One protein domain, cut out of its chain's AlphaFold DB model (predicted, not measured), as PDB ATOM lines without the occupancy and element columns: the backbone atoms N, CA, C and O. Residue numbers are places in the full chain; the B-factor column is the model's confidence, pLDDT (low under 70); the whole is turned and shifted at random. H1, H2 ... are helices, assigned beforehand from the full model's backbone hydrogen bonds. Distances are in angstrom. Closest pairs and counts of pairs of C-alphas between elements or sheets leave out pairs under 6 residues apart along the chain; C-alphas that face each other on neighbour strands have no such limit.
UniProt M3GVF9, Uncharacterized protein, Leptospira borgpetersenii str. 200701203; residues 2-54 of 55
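What this domain is: This is residues 2 to 54 of the 55 residues of an uncharacterized protein of Leptospira borgpetersenii str. 200701203 (UniProt M3GVF9). One long helix, H1, makes a long arm, the shorter H2 carries on from its far end, and H3 turns off at a corner beyond H2, with no shared core. The printed part has 53 residues with three named helices, in the order H1, H2, H3, and no named strand: all helix. It is extended, with a radius of gyration of the C-alphas of 16.8 A and spans of 50 by 23 by 16 A.

How they stand to each other: H1, residues 2 to 23, is close to but not clearly touching H2, residues 25 to 35; their closest C-alphas, of Phe 21 and Phe 27, are 6.8 A apart. They run the same way at a steep tilt of 65 degrees. H2 and H3, residues 40 to 53, only just touch, with 3 pairs of C-alphas within 8 A, and only at the corner, H3 with residues 40 to 43 alone; the closest C-alphas, of Leu 34 and Pro 40, are 5.9 A apart. They run opposite ways at a steep tilt of 58 degrees. H1 and H3 are apart. In H1, H2 and H3 every O i to N i+4 pair is within hydrogen-bond range.

Where its parts are: H1 runs 32.0 A from C-alpha 2 at (-15.471, 3.612, -3.612); H2 measures 15.1 A; H3 runs 20.6 A to C-alpha 53 at (4.623, 43.399, -22.312).

The domain as a whole: The C-alphas of Arg 2 and Ser 38, the two farthest apart, are 51.2 A apart. Both links are tight, and the printed part has no cut. The pLDDT is under 70 at residues 2 to 6, 9 and 47 to 54.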
ATOM      1  N   ARG A   2     -16.717   3.307  -2.856       61.00
ATOM      2  CA  ARG A   2     -15.471   3.612  -3.612       61.00
ATOM      3  C   ARG A   2     -15.288   5.086  -4.009       61.00
ATOM      4  O   ARG A   2     -14.161   5.560  -3.996       61.00
ATOM      5  N   GLU A   3     -16.367   5.792  -4.336       63.66
ATOM      6  CA  GLU A   3     -16.316   7.201  -4.771       63.66
ATOM      7  C   GLU A   3     -15.910   8.149  -3.632       63.66
ATOM      8  O   GLU A   3     -15.028   8.983  -3.812       63.66
ATOM      9  N   ILE A   4     -16.432   7.917  -2.423       64.00
ATOM     10  CA  ILE A   4     -16.121   8.704  -1.215       64.00
ATOM     11  C   ILE A   4     -14.615   8.644  -0.893       64.00
ATOM     12  O   ILE A   4     -13.972   9.668  -0.684       64.00
ATOM     13  N   ALA A   5     -14.007   7.456  -0.969       67.19
ATOM     14  CA  ALA A   5     -12.573   7.283  -0.725       67.19
ATOM     15  C   ALA A   5     -11.677   7.926  -1.810       67.19
ATOM     16  O   ALA A   5     -10.508   8.226  -1.556       67.19
ATOM     17  N   PHE A   6     -12.189   8.130  -3.029       66.81
ATOM     18  CA  PHE A   6     -11.473   8.828  -4.103       66.81
ATOM     19  C   PHE A   6     -11.539  10.354  -3.929       66.81
ATOM     20  O   PHE A   6     -10.524  11.040  -4.089       66.81
ATOM     21  N   GLU A   7     -12.696  10.888  -3.534       71.19
ATOM     22  CA  GLU A   7     -12.867  12.303  -3.177       71.19
ATOM     23  C   GLU A   7     -12.009  12.699  -1.968       71.19
ATOM     24  O   GLU A   7     -11.341  13.731  -1.982       71.19
ATOM     25  N   GLU A   8     -11.919  11.842  -0.950       71.44
ATOM     26  CA  GLU A   8     -11.041  12.063   0.203       71.44
ATOM     27  C   GLU A   8      -9.558  12.087  -0.190       71.44
ATOM     28  O   GLU A   8      -8.811  12.980   0.222       71.44
ATOM     29  N   ARG A   9      -9.120  11.153  -1.045       65.75
ATOM     30  CA  ARG A   9      -7.737  11.120  -1.551       65.75
ATOM     31  C   ARG A   9      -7.406  12.348  -2.394       65.75
ATOM     32  O   ARG A   9      -6.333  12.926  -2.234       65.75
ATOM     33  N   THR A  10      -8.308  12.768  -3.277       74.12
ATOM     34  CA  THR A  10      -8.099  13.967  -4.105       74.12
ATOM     35  C   THR A  10      -8.100  15.243  -3.264       74.12
ATOM     36  O   THR A  10      -7.254  16.111  -3.488       74.12
ATOM     37  N   ASN A  11      -8.954  15.338  -2.241       80.81
ATOM     38  CA  ASN A  11      -8.934  16.439  -1.278       80.81
ATOM     39  C   ASN A  11      -7.632  16.482  -0.470       80.81
ATOM     40  O   ASN A  11      -7.045  17.555  -0.327       80.81
ATOM     41  N   ALA A  12      -7.121  15.335  -0.018       81.62
ATOM     42  CA  ALA A  12      -5.838  15.263   0.681       81.62
ATOM     43  C   ALA A  12      -4.666  15.726  -0.206       81.62
ATOM     44  O   ALA A  12      -3.826  16.513   0.235       81.62
ATOM     45  N   VAL A  13      -4.634  15.313  -1.479       85.12
ATOM     46  CA  VAL A  13      -3.612  15.754  -2.449       85.12
ATOM     47  C   VAL A  13      -3.707  17.258  -2.728       85.12
ATOM     48  O   VAL A  13      -2.680  17.944  -2.782       85.12
ATOM     49  N   ARG A  14      -4.925  17.798  -2.870       83.88
ATOM     50  CA  ARG A  14      -5.150  19.243  -3.042       83.88
ATOM     51  C   ARG A  14      -4.679  20.030  -1.823       83.88
ATOM     52  O   ARG A  14      -3.951  21.006  -1.988       83.88
ATOM     53  N   LEU A  15      -5.025  19.582  -0.616       87.00
ATOM     54  CA  LEU A  15      -4.618  20.223   0.632       87.00
ATOM     55  C   LEU A  15      -3.093  20.201   0.807       87.00
ATOM     56  O   LEU A  15      -2.492  21.219   1.144       87.00
ATOM     57  N   PHE A  16      -2.452  19.069   0.511       87.62
ATOM     58  CA  PHE A  16      -0.994  18.953   0.518       87.62
ATOM     59  C   PHE A  16      -0.335  19.926  -0.470       87.62
ATOM     60  O   PHE A  16       0.600  20.646  -0.113       87.62
ATOM     61  N   SER A  17      -0.854  19.997  -1.698       88.81
ATOM     62  CA  SER A  17      -0.343  20.901  -2.736       88.81
ATOM     63  C   SER A  17      -0.505  22.370  -2.338       88.81
ATOM     64  O   SER A  17       0.420  23.163  -2.519       88.81
ATOM     65  N   PHE A  18      -1.643  22.725  -1.736       88.31
ATOM     66  CA  PHE A  18      -1.888  24.063  -1.209       88.31
ATOM     67  C   PHE A  18      -0.918  24.419  -0.079       88.31
ATOM     68  O   PHE A  18      -0.314  25.488  -0.116       88.31
ATOM     69  N   ASN A  19      -0.705  23.520   0.888       88.62
ATOM     70  CA  ASN A  19       0.238  23.748   1.984       88.62
ATOM     71  C   ASN A  19       1.665  23.956   1.459       88.62
ATOM     72  O   ASN A  19       2.327  24.918   1.837       88.62
ATOM     73  N   LYS A  20       2.107  23.136   0.496       91.75
ATOM     74  CA  LYS A  20       3.409  23.313  -0.164       91.75
ATOM     75  C   LYS A  20       3.522  24.663  -0.884       91.75
ATOM     76  O   LYS A  20       4.562  25.313  -0.807       91.75
ATOM     77  N   PHE A  21       2.469  25.093  -1.582       91.38
ATOM     78  CA  PHE A  21       2.433  26.402  -2.239       91.38
ATOM     79  C   PHE A  21       2.504  27.548  -1.221       91.38
ATOM     80  O   PHE A  21       3.342  28.441  -1.368       91.38
ATOM     81  N   ARG A  22       1.677  27.498  -0.171       90.56
ATOM     82  CA  ARG A  22       1.626  28.491   0.911       90.56
ATOM     83  C   ARG A  22       2.974  28.635   1.612       90.56
ATOM     84  O   ARG A  22       3.405  29.745   1.915       90.56
ATOM     85  N   ASP A  23       3.657  27.521   1.846       92.25
ATOM     86  CA  ASP A  23       4.911  27.526   2.593       92.25
ATOM     87  C   ASP A  23       6.124  27.877   1.712       92.25
ATOM     88  O   ASP A  23       7.207  28.154   2.241       92.25
ATOM     89  N   SER A  24       5.935  27.946   0.386       95.25
ATOM     90  CA  SER A  24       6.975  28.303  -0.578       95.25
ATOM     91  C   SER A  24       7.502  29.728  -0.382       95.25
ATOM     92  O   SER A  24       6.754  30.683  -0.150       95.25
ATOM     93  N   SER A  25       8.813  29.899  -0.566       93.25
ATOM     94  CA  SER A  25       9.463  31.214  -0.509       93.25
ATOM     95  C   SER A  25       8.896  32.183  -1.551       93.25
ATOM     96  O   SER A  25       8.792  33.375  -1.292       93.25
ATOM     97  N   SER A  26       8.461  31.673  -2.710       89.62
ATOM     98  CA  SER A  26       7.832  32.478  -3.766       89.62
ATOM     99  C   SER A  26       6.528  33.125  -3.292       89.62
ATOM    100  O   SER A  26       6.340  34.328  -3.481       89.62
ATOM    101  N   PHE A  27       5.646  32.360  -2.640       89.75
ATOM    102  CA  PHE A  27       4.404  32.900  -2.088       89.75
ATOM    103  C   PHE A  27       4.683  33.913  -0.975       89.75
ATOM    104  O   PHE A  27       4.154  35.022  -1.021       89.75
ATOM    105  N   LYS A  28       5.574  33.581  -0.031       92.44
ATOM    106  CA  LYS A  28       5.946  34.478   1.077       92.44
ATOM    107  C   LYS A  28       6.540  35.794   0.579       92.44
ATOM    108  O   LYS A  28       6.103  36.852   1.016       92.44
ATOM    109  N   ASN A  29       7.455  35.748  -0.388       90.44
ATOM    110  CA  ASN A  29       8.049  36.951  -0.973       90.44
ATOM    111  C   ASN A  29       6.998  37.807  -1.684       90.44
ATOM    112  O   ASN A  29       6.972  39.020  -1.498       90.44
ATOM    113  N   ARG A  30       6.085  37.189  -2.447       83.38
ATOM    114  CA  ARG A  30       4.975  37.909  -3.093       83.38
ATOM    115  C   ARG A  30       4.035  38.547  -2.073       83.38
ATOM    116  O   ARG A  30       3.607  39.674  -2.289       83.38
ATOM    117  N   LEU A  31       3.735  37.850  -0.978       87.25
ATOM    118  CA  LEU A  31       2.895  38.369   0.097       87.25
ATOM    119  C   LEU A  31       3.565  39.554   0.799       87.25
ATOM    120  O   LEU A  31       2.927  40.581   0.984       87.25
ATOM    121  N   ILE A  32       4.857  39.449   1.118       87.25
ATOM    122  CA  ILE A  32       5.635  40.558   1.685       87.25
ATOM    123  C   ILE A  32       5.616  41.753   0.731       87.25
ATOM    124  O   ILE A  32       5.297  42.855   1.160       87.25
ATOM    125  N   SER A  33       5.874  41.537  -0.564       84.19
ATOM    126  CA  SER A  33       5.842  42.601  -1.573       84.19
ATOM    127  C   SER A  33       4.468  43.261  -1.720       84.19
ATOM    128  O   SER A  33       4.406  44.461  -1.974       84.19
ATOM    129  N   LEU A  34       3.379  42.502  -1.559       84.12
ATOM    130  CA  LEU A  34       2.017  43.038  -1.538       84.12
ATOM    131  C   LEU A  34       1.781  43.898  -0.289       84.12
ATOM    132  O   LEU A  34       1.269  45.005  -0.405       84.12
ATOM    133  N   MET A  35       2.173  43.405   0.889       82.56
ATOM    134  CA  MET A  35       1.994  44.108   2.164       82.56
ATOM    135  C   MET A  35       2.870  45.363   2.274       82.56
ATOM    136  O   MET A  35       2.476  46.328   2.918       82.56
ATOM    137  N   SER A  36       4.046  45.363   1.643       82.75
ATOM    138  CA  SER A  36       4.943  46.520   1.581       82.75
ATOM    139  C   SER A  36       4.602  47.499   0.454       82.75
ATOM    140  O   SER A  36       5.261  48.530   0.323       82.75
ATOM    141  N   ALA A  37       3.645  47.172  -0.418       82.31
ATOM    142  CA  ALA A  37       3.244  48.072  -1.488       82.31
ATOM    143  C   ALA A  37       2.459  49.255  -0.908       82.31
ATOM    144  O   ALA A  37       1.575  49.082  -0.074       82.31
ATOM    145  N   SER A  38       2.731  50.463  -1.408       75.69
ATOM    146  CA  SER A  38       1.992  51.679  -1.034       75.69
ATOM    147  C   SER A  38       0.495  51.598  -1.356       75.69
ATOM    148  O   SER A  38      -0.314  52.293  -0.750       75.69
ATOM    149  N   SER A  39       0.120  50.739  -2.305       79.19
ATOM    150  CA  SER A  39      -1.255  50.336  -2.568       79.19
ATOM    151  C   SER A  39      -1.267  48.904  -3.109       79.19
ATOM    152  O   SER A  39      -0.508  48.616  -4.047       79.19
ATOM    153  N   PRO A  40      -2.154  48.020  -2.611       74.12
ATOM    154  CA  PRO A  40      -2.367  46.694  -3.186       74.12
ATOM    155  C   PRO A  40      -2.618  46.745  -4.699       74.12
ATOM    156  O   PRO A  40      -2.107  45.911  -5.443       74.12
ATOM    157  N   MET A  41      -3.325  47.776  -5.177       75.69
ATOM    158  CA  MET A  41      -3.625  47.963  -6.598       75.69
ATOM    159  C   MET A  41      -2.358  48.144  -7.443       75.69
ATOM    160  O   MET A  41      -2.254  47.568  -8.521       75.69
ATOM    161  N   SER A  42      -1.354  48.869  -6.936       73.44
ATOM    162  CA  SER A  42      -0.086  49.079  -7.649       73.44
ATOM    163  C   SER A  42       0.701  47.773  -7.823       73.44
ATOM    164  O   SER A  42       1.310  47.545  -8.871       73.44
ATOM    165  N   PHE A  43       0.651  46.878  -6.831       75.19
ATOM    166  CA  PHE A  43       1.269  45.554  -6.919       75.19
ATOM    167  C   PHE A  43       0.632  44.701  -8.027       75.19
ATOM    168  O   PHE A  43       1.346  44.091  -8.829       75.19
ATOM    169  N   PHE A  44      -0.703  44.692  -8.116       75.31
ATOM    170  CA  PHE A  44      -1.416  43.952  -9.162       75.31
ATOM    171  C   PHE A  44      -1.263  44.593 -10.547       75.31
ATOM    172  O   PHE A  44      -1.048  43.873 -11.518       75.31
ATOM    173  N   GLN A  45      -1.273  45.924 -10.651       73.69
ATOM    174  CA  GLN A  45      -1.061  46.634 -11.919       73.69
ATOM    175  C   GLN A  45       0.318  46.349 -12.523       73.69
ATOM    176  O   GLN A  45       0.401  46.013 -13.700       73.69
ATOM    177  N   LYS A  46       1.396  46.375 -11.724       71.50
ATOM    178  CA  LYS A  46       2.743  46.002 -12.204       71.50
ATOM    179  C   LYS A  46       2.805  44.558 -12.712       71.50
ATOM    180  O   LYS A  46       3.536  44.257 -13.650       71.50
ATOM    181  N   LYS A  47       2.043  43.653 -12.090       68.25
ATOM    182  CA  LYS A  47       1.934  42.246 -12.503       68.25
ATOM    183  C   LYS A  47       1.179  42.080 -13.821       68.25
ATOM    184  O   LYS A  47       1.623  41.289 -14.646       68.25
ATOM    185  N   ILE A  48       0.073  42.802 -14.001       65.44
ATOM    186  CA  ILE A  48      -0.721  42.792 -15.237       65.44
ATOM    187  C   ILE A  48       0.105  43.377 -16.387       65.44
ATOM    188  O   ILE A  48       0.233  42.737 -17.423       65.44
ATOM    189  N   GLN A  49       0.791  44.500 -16.161       60.69
ATOM    190  CA  GLN A  49       1.682  45.099 -17.159       60.69
ATOM    191  C   GLN A  49       2.827  44.158 -17.568       60.69
ATOM    192  O   GLN A  49       3.149  44.062 -18.744       60.69
ATOM    193  N   PHE A  50       3.421  43.394 -16.644       59.97
ATOM    194  CA  PHE A  50       4.443  42.407 -17.020       59.97
ATOM    195  C   PHE A  50       3.918  41.328 -17.988       59.97
ATOM    196  O   PHE A  50       4.671  40.881 -18.844       59.97
ATOM    197  N   LEU A  51       2.651  40.919 -17.861       59.81
ATOM    198  CA  LEU A  51       2.009  39.941 -18.751       59.81
ATOM    199  C   LEU A  51       1.600  40.545 -20.102       59.81
ATOM    200  O   LEU A  51       1.568  39.837 -21.098       59.81
ATOM    201  N   GLU A  52       1.298  41.843 -20.145       59.09
ATOM    202  CA  GLU A  52       0.968  42.541 -21.395       59.09
ATOM    203  C   GLU A  52       2.210  42.835 -22.251       59.09
ATOM    204  O   GLU A  52       2.128  42.829 -23.477       59.09
ATOM    205  N   TYR A  53       3.369  43.065 -21.621       54.44
ATOM    206  CA  TYR A  53       4.623  43.399 -22.312       54.44
ATOM    207  C   TYR A  53       5.562  42.199 -22.557       54.44
ATOM    208  O   TYR A  53       6.557  42.355 -23.261       54.44
ATOM    209  N   ASN A  54       5.251  41.016 -22.017       50.00
ATOM    210  CA  ASN A  54       5.888  39.736 -22.352       50.00
ATOM    211  C   ASN A  54       4.791  38.699 -22.660       50.00
ATOM    212  O   ASN A  54       4.325  38.045 -21.721       50.00
TER     213      ASN A  54